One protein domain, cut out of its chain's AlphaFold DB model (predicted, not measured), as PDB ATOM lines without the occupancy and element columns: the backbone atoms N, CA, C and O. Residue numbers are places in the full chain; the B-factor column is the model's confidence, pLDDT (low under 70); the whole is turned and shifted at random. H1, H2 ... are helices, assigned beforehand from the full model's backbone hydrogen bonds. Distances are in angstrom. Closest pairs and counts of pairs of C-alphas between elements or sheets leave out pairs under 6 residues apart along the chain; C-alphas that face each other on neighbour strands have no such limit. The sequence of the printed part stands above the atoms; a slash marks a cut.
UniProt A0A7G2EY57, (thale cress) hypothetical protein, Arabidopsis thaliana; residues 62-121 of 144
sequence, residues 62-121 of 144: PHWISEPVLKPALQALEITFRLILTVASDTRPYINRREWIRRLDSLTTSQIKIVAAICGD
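This is residues 62 to 121 of the 144 residues of the protein "(thale cress) hypothetical protein" of Arabidopsis thaliana (UniProt A0A7G2EY57). The model is a long helical hairpin: two helices of 23 residues each, H1 and H2, run back along each other in opposite directions, joined at one end by a loop. They come together over the part nearer to that loop and spread apart toward the other end, where the first and last printed residues lie. The printed part has 60 residues, with H1 and then H2 along the chain and no named strand, and its class is all helix. It is loose, with a radius of gyration of the C-alphas of 14.9 A, and a rod in outline, spanning 49 by 19 by 12 A.

H1 is residues 67 to 89 and measures 32.2 A from first to last C-alpha. It begins at C-alpha 67, at (148.280, 205.242, 206.220), and ends at C-alpha 89, at (147.349, 173.486, 201.156). H2 is residues 97 to 119 and measures 32.5 A. Its last C-alpha, 119, is at (154.654, 195.215, 216.019).

H1 and H2 form a helical hairpin. They touch, with 6 pairs of C-alphas within 8 A, and their centres are 12.1 A apart. The closest C-alphas of the two helices are those of Ile 84 and Leu 104, 6.4 A apart. H2 touches H1 with residues 101 to 111 alone. Their lines stand at a shallow tilt of 27 degrees, and they run opposite ways. In H2 every O i to N i+4 pair is within hydrogen-bond range; in H1 18 of 19 are.

The two C-alphas farthest apart are those of His 63 and Ile 95, at 48.9 A. The link from H1 to H2 has 7 residues and is short. Residues 62 to 73, of which 67 to 73 belong to H1, stand free, as do residues 89 to 96 and residues 116 to 121, of which 116 to 119 belong to H2. The printed part has no cut. Its mean pLDDT is 88.3, and residues 120 to 121 are under 70.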
ATOM      1  N   PRO A  62     142.588 208.900 209.627       78.69
ATOM      2  CA  PRO A  62     143.087 210.196 209.152       78.69
ATOM      3  C   PRO A  62     144.258 210.774 209.967       78.69
ATOM      4  O   PRO A  62     144.943 211.678 209.499       78.69
ATOM      5  N   HIS A  63     144.503 210.261 211.175       84.44
ATOM      6  CA  HIS A  63     145.620 210.661 212.035       84.44
ATOM      7  C   HIS A  63     146.925 209.901 211.735       84.44
ATOM      8  O   HIS A  63     147.989 210.279 212.222       84.44
ATOM      9  N   TRP A  64     146.875 208.834 210.936       85.50
ATOM     10  CA  TRP A  64     148.048 208.085 210.505       85.50
ATOM     11  C   TRP A  64     148.602 208.678 209.213       85.50
ATOM     12  O   TRP A  64     148.178 208.339 208.112       85.50
ATOM     13  N   ILE A  65     149.620 209.529 209.345       85.94
ATOM     14  CA  ILE A  65     150.336 210.133 208.205       85.94
ATOM     15  C   ILE A  65     150.884 209.053 207.254       85.94
ATOM     16  O   ILE A  65     150.946 209.247 206.041       85.94
ATOM     17  N   SER A  66     151.260 207.898 207.804       86.81
ATOM     18  CA  SER A  66     151.772 206.750 207.060       86.81
ATOM     19  C   SER A  66     150.683 205.843 206.475       86.81
ATOM     20  O   SER A  66     151.038 204.920 205.746       86.81
ATOM     21  N   GLU A  67     149.385 206.086 206.715       87.62
ATOM     22  CA  GLU A  67     148.280 205.242 206.220       87.62
ATOM     23  C   GLU A  67     148.360 204.954 204.707       87.62
ATOM     24  O   GLU A  67     148.254 203.779 204.341       87.62
ATOM     25  N   PRO A  68     148.641 205.937 203.821       86.94
ATOM     26  CA  PRO A  68     148.731 205.694 202.376       86.94
ATOM     27  C   PRO A  68     149.834 204.712 201.964       86.94
ATOM     28  O   PRO A  68     149.798 204.179 200.858       86.94
ATOM     29  N   VAL A  69     150.825 204.482 202.830       86.81
ATOM     30  CA  VAL A  69     151.933 203.543 202.606       86.81
ATOM     31  C   VAL A  69     151.706 202.249 203.380       86.81
ATOM     32  O   VAL A  69     151.870 201.156 202.838       86.81
ATOM     33  N   LEU A  70     151.290 202.359 204.640       87.06
ATOM     34  CA  LEU A  70     151.104 201.230 205.540       87.06
ATOM     35  C   LEU A  70     149.962 200.326 205.071       87.06
ATOM     36  O   LEU A  70     150.105 199.106 205.056       87.06
ATOM     37  N   LYS A  71     148.850 200.909 204.625       89.00
ATOM     38  CA  LYS A  71     147.680 200.162 204.159       89.00
ATOM     39  C   LYS A  71     147.983 199.254 202.957       89.00
ATOM     40  O   LYS A  71     147.728 198.052 203.063       89.00
ATOM     41  N   PRO A  72     148.557 199.746 201.837       90.38
ATOM     42  CA  PRO A  72     148.939 198.861 200.741       90.38
ATOM     43  C   PRO A  72     150.044 197.871 201.136       90.38
ATOM     44  O   PRO A  72     150.028 196.739 200.653       90.38
ATOM     45  N   ALA A  73     150.966 198.238 202.037       89.88
ATOM     46  CA  ALA A  73     152.004 197.324 202.517       89.88
ATOM     47  C   ALA A  73     151.421 196.126 203.291       89.88
ATOM     48  O   ALA A  73     151.756 194.977 202.996       89.88
ATOM     49  N   LEU A  74     150.496 196.372 204.224       90.00
ATOM     50  CA  LEU A  74     149.812 195.316 204.974       90.00
ATOM     51  C   LEU A  74     148.964 194.424 204.060       90.00
ATOM     52  O   LEU A  74     148.943 193.205 204.226       90.00
ATOM     53  N   GLN A  75     148.319 194.996 203.044       91.75
ATOM     54  CA  GLN A  75     147.576 194.200 202.071       91.75
ATOM     55  C   GLN A  75     148.495 193.341 201.188       91.75
ATOM     56  O   GLN A  75     148.161 192.198 200.877       91.75
ATOM     57  N   ALA A  76     149.666 193.847 200.793       91.31
ATOM     58  CA  ALA A  76     150.655 193.053 200.065       91.31
ATOM     59  C   ALA A  76     151.162 191.869 200.908       91.31
ATOM     60  O   ALA A  76     151.316 190.751 200.400       91.31
ATOM     61  N   LEU A  77     151.359 192.097 202.207       93.44
ATOM     62  CA  LEU A  77     151.709 191.063 203.173       93.44
ATOM     63  C   LEU A  77     150.595 190.006 203.285       93.44
ATOM     64  O   LEU A  77     150.866 188.809 203.194       93.44
ATOM     65  N   GLU A  78     149.334 190.428 203.377       93.88
ATOM     66  CA  GLU A  78     148.179 189.524 203.381       93.88
ATOM     67  C   GLU A  78     148.103 188.667 202.106       93.88
ATOM     68  O   GLU A  78     147.955 187.445 202.188       93.88
ATOM     69  N   ILE A  79     148.240 189.277 200.925       92.69
ATOM     70  CA  ILE A  79     148.245 188.562 199.637       92.69
ATOM     71  C   ILE A  79     149.349 187.500 199.623       92.69
ATOM     72  O   ILE A  79     149.121 186.370 199.183       92.69
ATOM     73  N   THR A  80     150.525 187.838 200.153       93.38
ATOM     74  CA  THR A  80     151.658 186.915 200.256       93.38
ATOM     75  C   THR A  80     151.329 185.731 201.166       93.38
ATOM     76  O   THR A  80     151.549 184.584 200.776       93.38
ATOM     77  N   PHE A  81     150.737 185.964 202.340       93.88
ATOM     78  CA  PHE A  81     150.313 184.882 203.232       93.88
ATOM     79  C   PHE A  81     149.218 184.004 202.624       93.88
ATOM     80  O   PHE A  81     149.302 182.779 202.720       93.88
ATOM     81  N   ARG A  82     148.227 184.590 201.942       94.19
ATOM     82  CA  ARG A  82     147.199 183.811 201.232       94.19
ATOM     83  C   ARG A  82     147.810 182.944 200.135       94.19
ATOM     84  O   ARG A  82     147.406 181.792 199.988       94.19
ATOM     85  N   LEU A  83     148.786 183.463 199.388       91.88
ATOM     86  CA  LEU A  83     149.517 182.695 198.378       91.88
ATOM     87  C   LEU A  83     150.253 181.517 199.018       91.88
ATOM     88  O   LEU A  83     150.086 180.385 198.571       91.88
ATOM     89  N   ILE A  84     151.023 181.772 200.079       90.31
ATOM     90  CA  ILE A  84     151.747 180.736 200.825       90.31
ATOM     91  C   ILE A  84     150.775 179.650 201.292       90.31
ATOM     92  O   ILE A  84     151.006 178.474 201.022       90.31
ATOM     93  N   LEU A  85     149.668 180.040 201.929       90.94
ATOM     94  CA  LEU A  85     148.652 179.116 202.425       90.94
ATOM     95  C   LEU A  85     148.022 178.298 201.295       90.94
ATOM     96  O   LEU A  85     147.854 177.089 201.436       90.94
ATOM     97  N   THR A  86     147.705 178.939 200.169       91.62
ATOM     98  CA  THR A  86     147.115 178.277 198.998       91.62
ATOM     99  C   THR A  86     148.059 177.215 198.445       91.62
ATOM    100  O   THR A  86     147.646 176.077 198.246       91.62
ATOM    101  N   VAL A  87     149.337 177.552 198.254       88.56
ATOM    102  CA  VAL A  87     150.329 176.609 197.720       88.56
ATOM    103  C   VAL A  87     150.635 175.496 198.729       88.56
ATOM    104  O   VAL A  87     150.781 174.341 198.337       88.56
ATOM    105  N   ALA A  88     150.707 175.810 200.024       85.31
ATOM    106  CA  ALA A  88     150.964 174.821 201.071       85.31
ATOM    107  C   ALA A  88     149.802 173.828 201.246       85.31
ATOM    108  O   ALA A  88     150.035 172.650 201.519       85.31
ATOM    109  N   SER A  89     148.567 174.301 201.062       88.75
ATOM    110  CA  SER A  89     147.349 173.486 201.156       88.75
ATOM    111  C   SER A  89     147.075 172.675 199.889       88.75
ATOM    112  O   SER A  89     146.199 171.810 199.895       88.75
ATOM    113  N   ASP A  90     147.804 172.929 198.800       88.38
ATOM    114  CA  ASP A  90     147.607 172.202 197.557       88.38
ATOM    115  C   ASP A  90     148.143 170.761 197.672       88.38
ATOM    116  O   ASP A  90     149.325 170.499 197.935       88.38
ATOM    117  N   THR A  91     147.240 169.797 197.488       86.62
ATOM    118  CA  THR A  91     147.524 168.360 197.561       86.62
ATOM    119  C   THR A  91     148.013 167.777 196.235       86.62
ATOM    120  O   THR A  91     148.321 166.584 196.172       86.62
ATOM    121  N   ARG A  92     148.062 168.563 195.154       86.25
ATOM    122  CA  ARG A  92     148.480 168.087 193.832       86.25
ATOM    123  C   ARG A  92     149.964 167.684 193.832       86.25
ATOM    124  O   ARG A  92     150.791 168.289 194.522       86.25
ATOM    125  N   PRO A  93     150.341 166.657 193.050       83.31
ATOM    126  CA  PRO A  93     151.721 166.195 192.979       83.31
ATOM    127  C   PRO A  93     152.578 167.157 192.144       83.31
ATOM    128  O   PRO A  93     152.632 167.064 190.918       83.31
ATOM    129  N   TYR A  94     153.270 168.082 192.809       79.56
ATOM    130  CA  TYR A  94     154.248 168.966 192.172       79.56
ATOM    131  C   TYR A  94     155.626 168.317 192.057       79.56
ATOM    132  O   TYR A  94     156.115 167.676 192.992       79.56
ATOM    133  N   ILE A  95     156.307 168.580 190.938       78.94
ATOM    134  CA  ILE A  95     157.735 168.290 190.820       78.94
ATOM    135  C   ILE A  95     158.493 169.066 191.908       78.94
ATOM    136  O   ILE A  95     158.251 170.253 192.126       78.94
ATOM    137  N   ASN A  96     159.376 168.388 192.642       85.50
ATOM    138  CA  ASN A  96     160.144 168.966 193.752       85.50
ATOM    139  C   ASN A  96     159.306 169.602 194.885       85.50
ATOM    140  O   ASN A  96     159.752 170.570 195.499       85.50
ATOM    141  N   ARG A  97     158.128 169.052 195.229       84.94
ATOM    142  CA  ARG A  97     157.269 169.532 196.342       84.94
ATOM    143  C   ARG A  97     158.041 169.858 197.631       84.94
ATOM    144  O   ARG A  97     157.771 170.866 198.272       84.94
ATOM    145  N   ARG A  98     159.030 169.034 197.992       87.19
ATOM    146  CA  ARG A  98     159.885 169.256 199.172       87.19
ATOM    147  C   ARG A  98     160.652 170.581 199.112       87.19
ATOM    148  O   ARG A  98     160.724 171.287 200.111       87.19
ATOM    149  N   GLU A  99     161.224 170.908 197.959       90.19
ATOM    150  CA  GLU A  99     161.971 172.154 197.769       90.19
ATOM    151  C   GLU A  99     161.033 173.365 197.771       90.19
ATOM    152  O   GLU A  99     161.366 174.399 198.346       90.19
ATOM    153  N   TRP A 100     159.835 173.223 197.196       87.50
ATOM    154  CA  TRP A 100     158.802 174.255 197.266       87.50
ATOM    155  C   TRP A 100     158.390 174.566 198.703       87.50
ATOM    156  O   TRP A 100     158.384 175.732 199.084       87.50
ATOM    157  N   ILE A 101     158.140 173.538 199.516       88.38
ATOM    158  CA  ILE A 101     157.820 173.708 200.940       88.38
ATOM    159  C   ILE A 101     158.971 174.402 201.668       88.38
ATOM    160  O   ILE A 101     158.748 175.413 202.321       88.38
ATOM    161  N   ARG A 102     160.219 173.960 201.471       91.69
ATOM    162  CA  ARG A 102     161.391 174.596 202.098       91.69
ATOM    163  C   ARG A 102     161.504 176.088 201.752       91.69
ATOM    164  O   ARG A 102     161.850 176.904 202.606       91.69
ATOM    165  N   ARG A 103     161.238 176.462 200.495       92.38
ATOM    166  CA  ARG A 103     161.228 177.868 200.058       92.38
ATOM    167  C   ARG A 103     160.073 178.647 200.678       92.38
ATOM    168  O   ARG A 103     160.285 179.786 201.082       92.38
ATOM    169  N   LEU A 104     158.890 178.043 200.774       91.75
ATOM    170  CA  LEU A 104     157.732 178.644 201.432       91.75
ATOM    171  C   LEU A 104     157.976 178.855 202.924       91.75
ATOM    172  O   LEU A 104     157.682 179.937 203.415       91.75
ATOM    173  N   ASP A 105     158.580 177.902 203.628       92.69
ATOM    174  CA  ASP A 105     158.939 178.050 205.042       92.69
ATOM    175  C   ASP A 105     159.942 179.193 205.236       92.69
ATOM    176  O   ASP A 105     159.772 180.045 206.112       92.69
ATOM    177  N   SER A 106     160.957 179.271 204.369       95.31
ATOM    178  CA  SER A 106     161.922 180.375 204.373       95.31
ATOM    179  C   SER A 106     161.251 181.726 204.113       95.31
ATOM    180  O   SER A 106     161.582 182.709 204.778       95.31
ATOM    181  N   LEU A 107     160.322 181.792 203.157       94.12
ATOM    182  CA  LEU A 107     159.576 183.009 202.842       94.12
ATOM    183  C   LEU A 107     158.676 183.410 204.013       94.12
ATOM    184  O   LEU A 107     158.724 184.556 204.445       94.12
ATOM    185  N   THR A 108     157.920 182.461 204.559       94.06
ATOM    186  CA  THR A 108     157.034 182.643 205.716       94.06
ATOM    187  C   THR A 108     157.812 183.179 206.908       94.06
ATOM    188  O   THR A 108     157.424 184.182 207.497       94.06
ATOM    189  N   THR A 109     158.968 182.582 207.207       95.44
ATOM    190  CA  THR A 109     159.865 183.045 208.273       95.44
ATOM    191  C   THR A 109     160.305 184.493 208.048       95.44
ATOM    192  O   THR A 109     160.332 185.281 208.989       95.44
ATOM    193  N   SER A 110     160.632 184.867 206.807       94.38
ATOM    194  CA  SER A 110     160.989 186.248 206.456       94.38
ATOM    195  C   SER A 110     159.817 187.217 206.655       94.38
ATOM    196  O   SER A 110     159.991 188.268 207.262       94.38
ATOM    197  N   GLN A 111     158.609 186.848 206.211       93.19
ATOM    198  CA  GLN A 111     157.411 187.679 206.377       93.19
ATOM    199  C   GLN A 111     157.033 187.855 207.854       93.19
ATOM    200  O   GLN A 111     156.733 188.967 208.276       93.19
ATOM    201  N   ILE A 112     157.122 186.798 208.669       92.94
ATOM    202  CA  ILE A 112     156.876 186.874 210.118       92.94
ATOM    203  C   ILE A 112     157.858 187.838 210.792       92.94
ATOM    204  O   ILE A 112     157.448 188.617 211.644       92.94
ATOM    205  N   LYS A 113     159.137 187.834 210.395       93.56
ATOM    206  CA  LYS A 113     160.127 188.789 210.923       93.56
ATOM    207  C   LYS A 113     159.766 190.239 210.606       93.56
ATOM    208  O   LYS A 113     159.947 191.094 211.462       93.56
ATOM    209  N   ILE A 114     159.247 190.510 209.407       90.56
ATOM    210  CA  ILE A 114     158.771 191.849 209.030       90.56
ATOM    211  C   ILE A 114     157.599 192.261 209.925       90.56
ATOM    212  O   ILE A 114     157.617 193.356 210.473       90.56
ATOM    213  N   VAL A 115     156.617 191.377 210.130       89.12
ATOM    214  CA  VAL A 115     155.483 191.649 211.031       89.12
ATOM    215  C   VAL A 115     155.962 191.908 212.456       89.12
ATOM    216  O   VAL A 115     155.551 192.887 213.065       89.12
ATOM    217  N   ALA A 116     156.868 191.075 212.968       89.94
ATOM    218  CA  ALA A 116     157.438 191.251 214.298       89.94
ATOM    219  C   ALA A 116     158.159 192.601 214.441       89.94
ATOM    220  O   ALA A 116     157.995 193.258 215.458       89.94
ATOM    221  N   ALA A 117     158.896 193.042 213.417       88.75
ATOM    222  CA  ALA A 117     159.546 194.352 213.414       88.75
ATOM    223  C   ALA A 117     158.546 195.522 213.380       88.75
ATOM    224  O   ALA A 117     158.828 196.569 213.942       88.75
ATOM    225  N   ILE A 118     157.382 195.350 212.745       84.12
ATOM    226  CA  ILE A 118     156.317 196.366 212.729       84.12
ATOM    227  C   ILE A 118     155.590 196.429 214.082       84.12
ATOM    228  O   ILE A 118     155.203 197.510 214.514       84.12
ATOM    229  N   CYS A 119     155.380 195.288 214.745       81.44
ATOM    230  CA  CYS A 119     154.654 195.215 216.019       81.44
ATOM    231  C   CYS A 119     155.532 195.437 217.261       81.44
ATOM    232  O   CYS A 119     155.001 195.731 218.323       81.44
ATOM    233  N   GLY A 120     156.846 195.230 217.161       66.38
ATOM    234  CA  GLY A 120     157.757 195.109 218.304       66.38
ATOM    235  C   GLY A 120     158.417 196.402 218.787       66.38
ATOM    236  O   GLY A 120     159.451 196.308 219.437       66.38
ATOM    237  N   ASP A 121     157.868 197.576 218.465       61.00
ATOM    238  CA  ASP A 121     158.490 198.884 218.752       61.00
ATOM    239  C   ASP A 121     157.712 199.711 219.803       61.00
ATOM    240  O   ASP A 121     157.814 200.934 219.843       61.00
TER     241      ASP A 121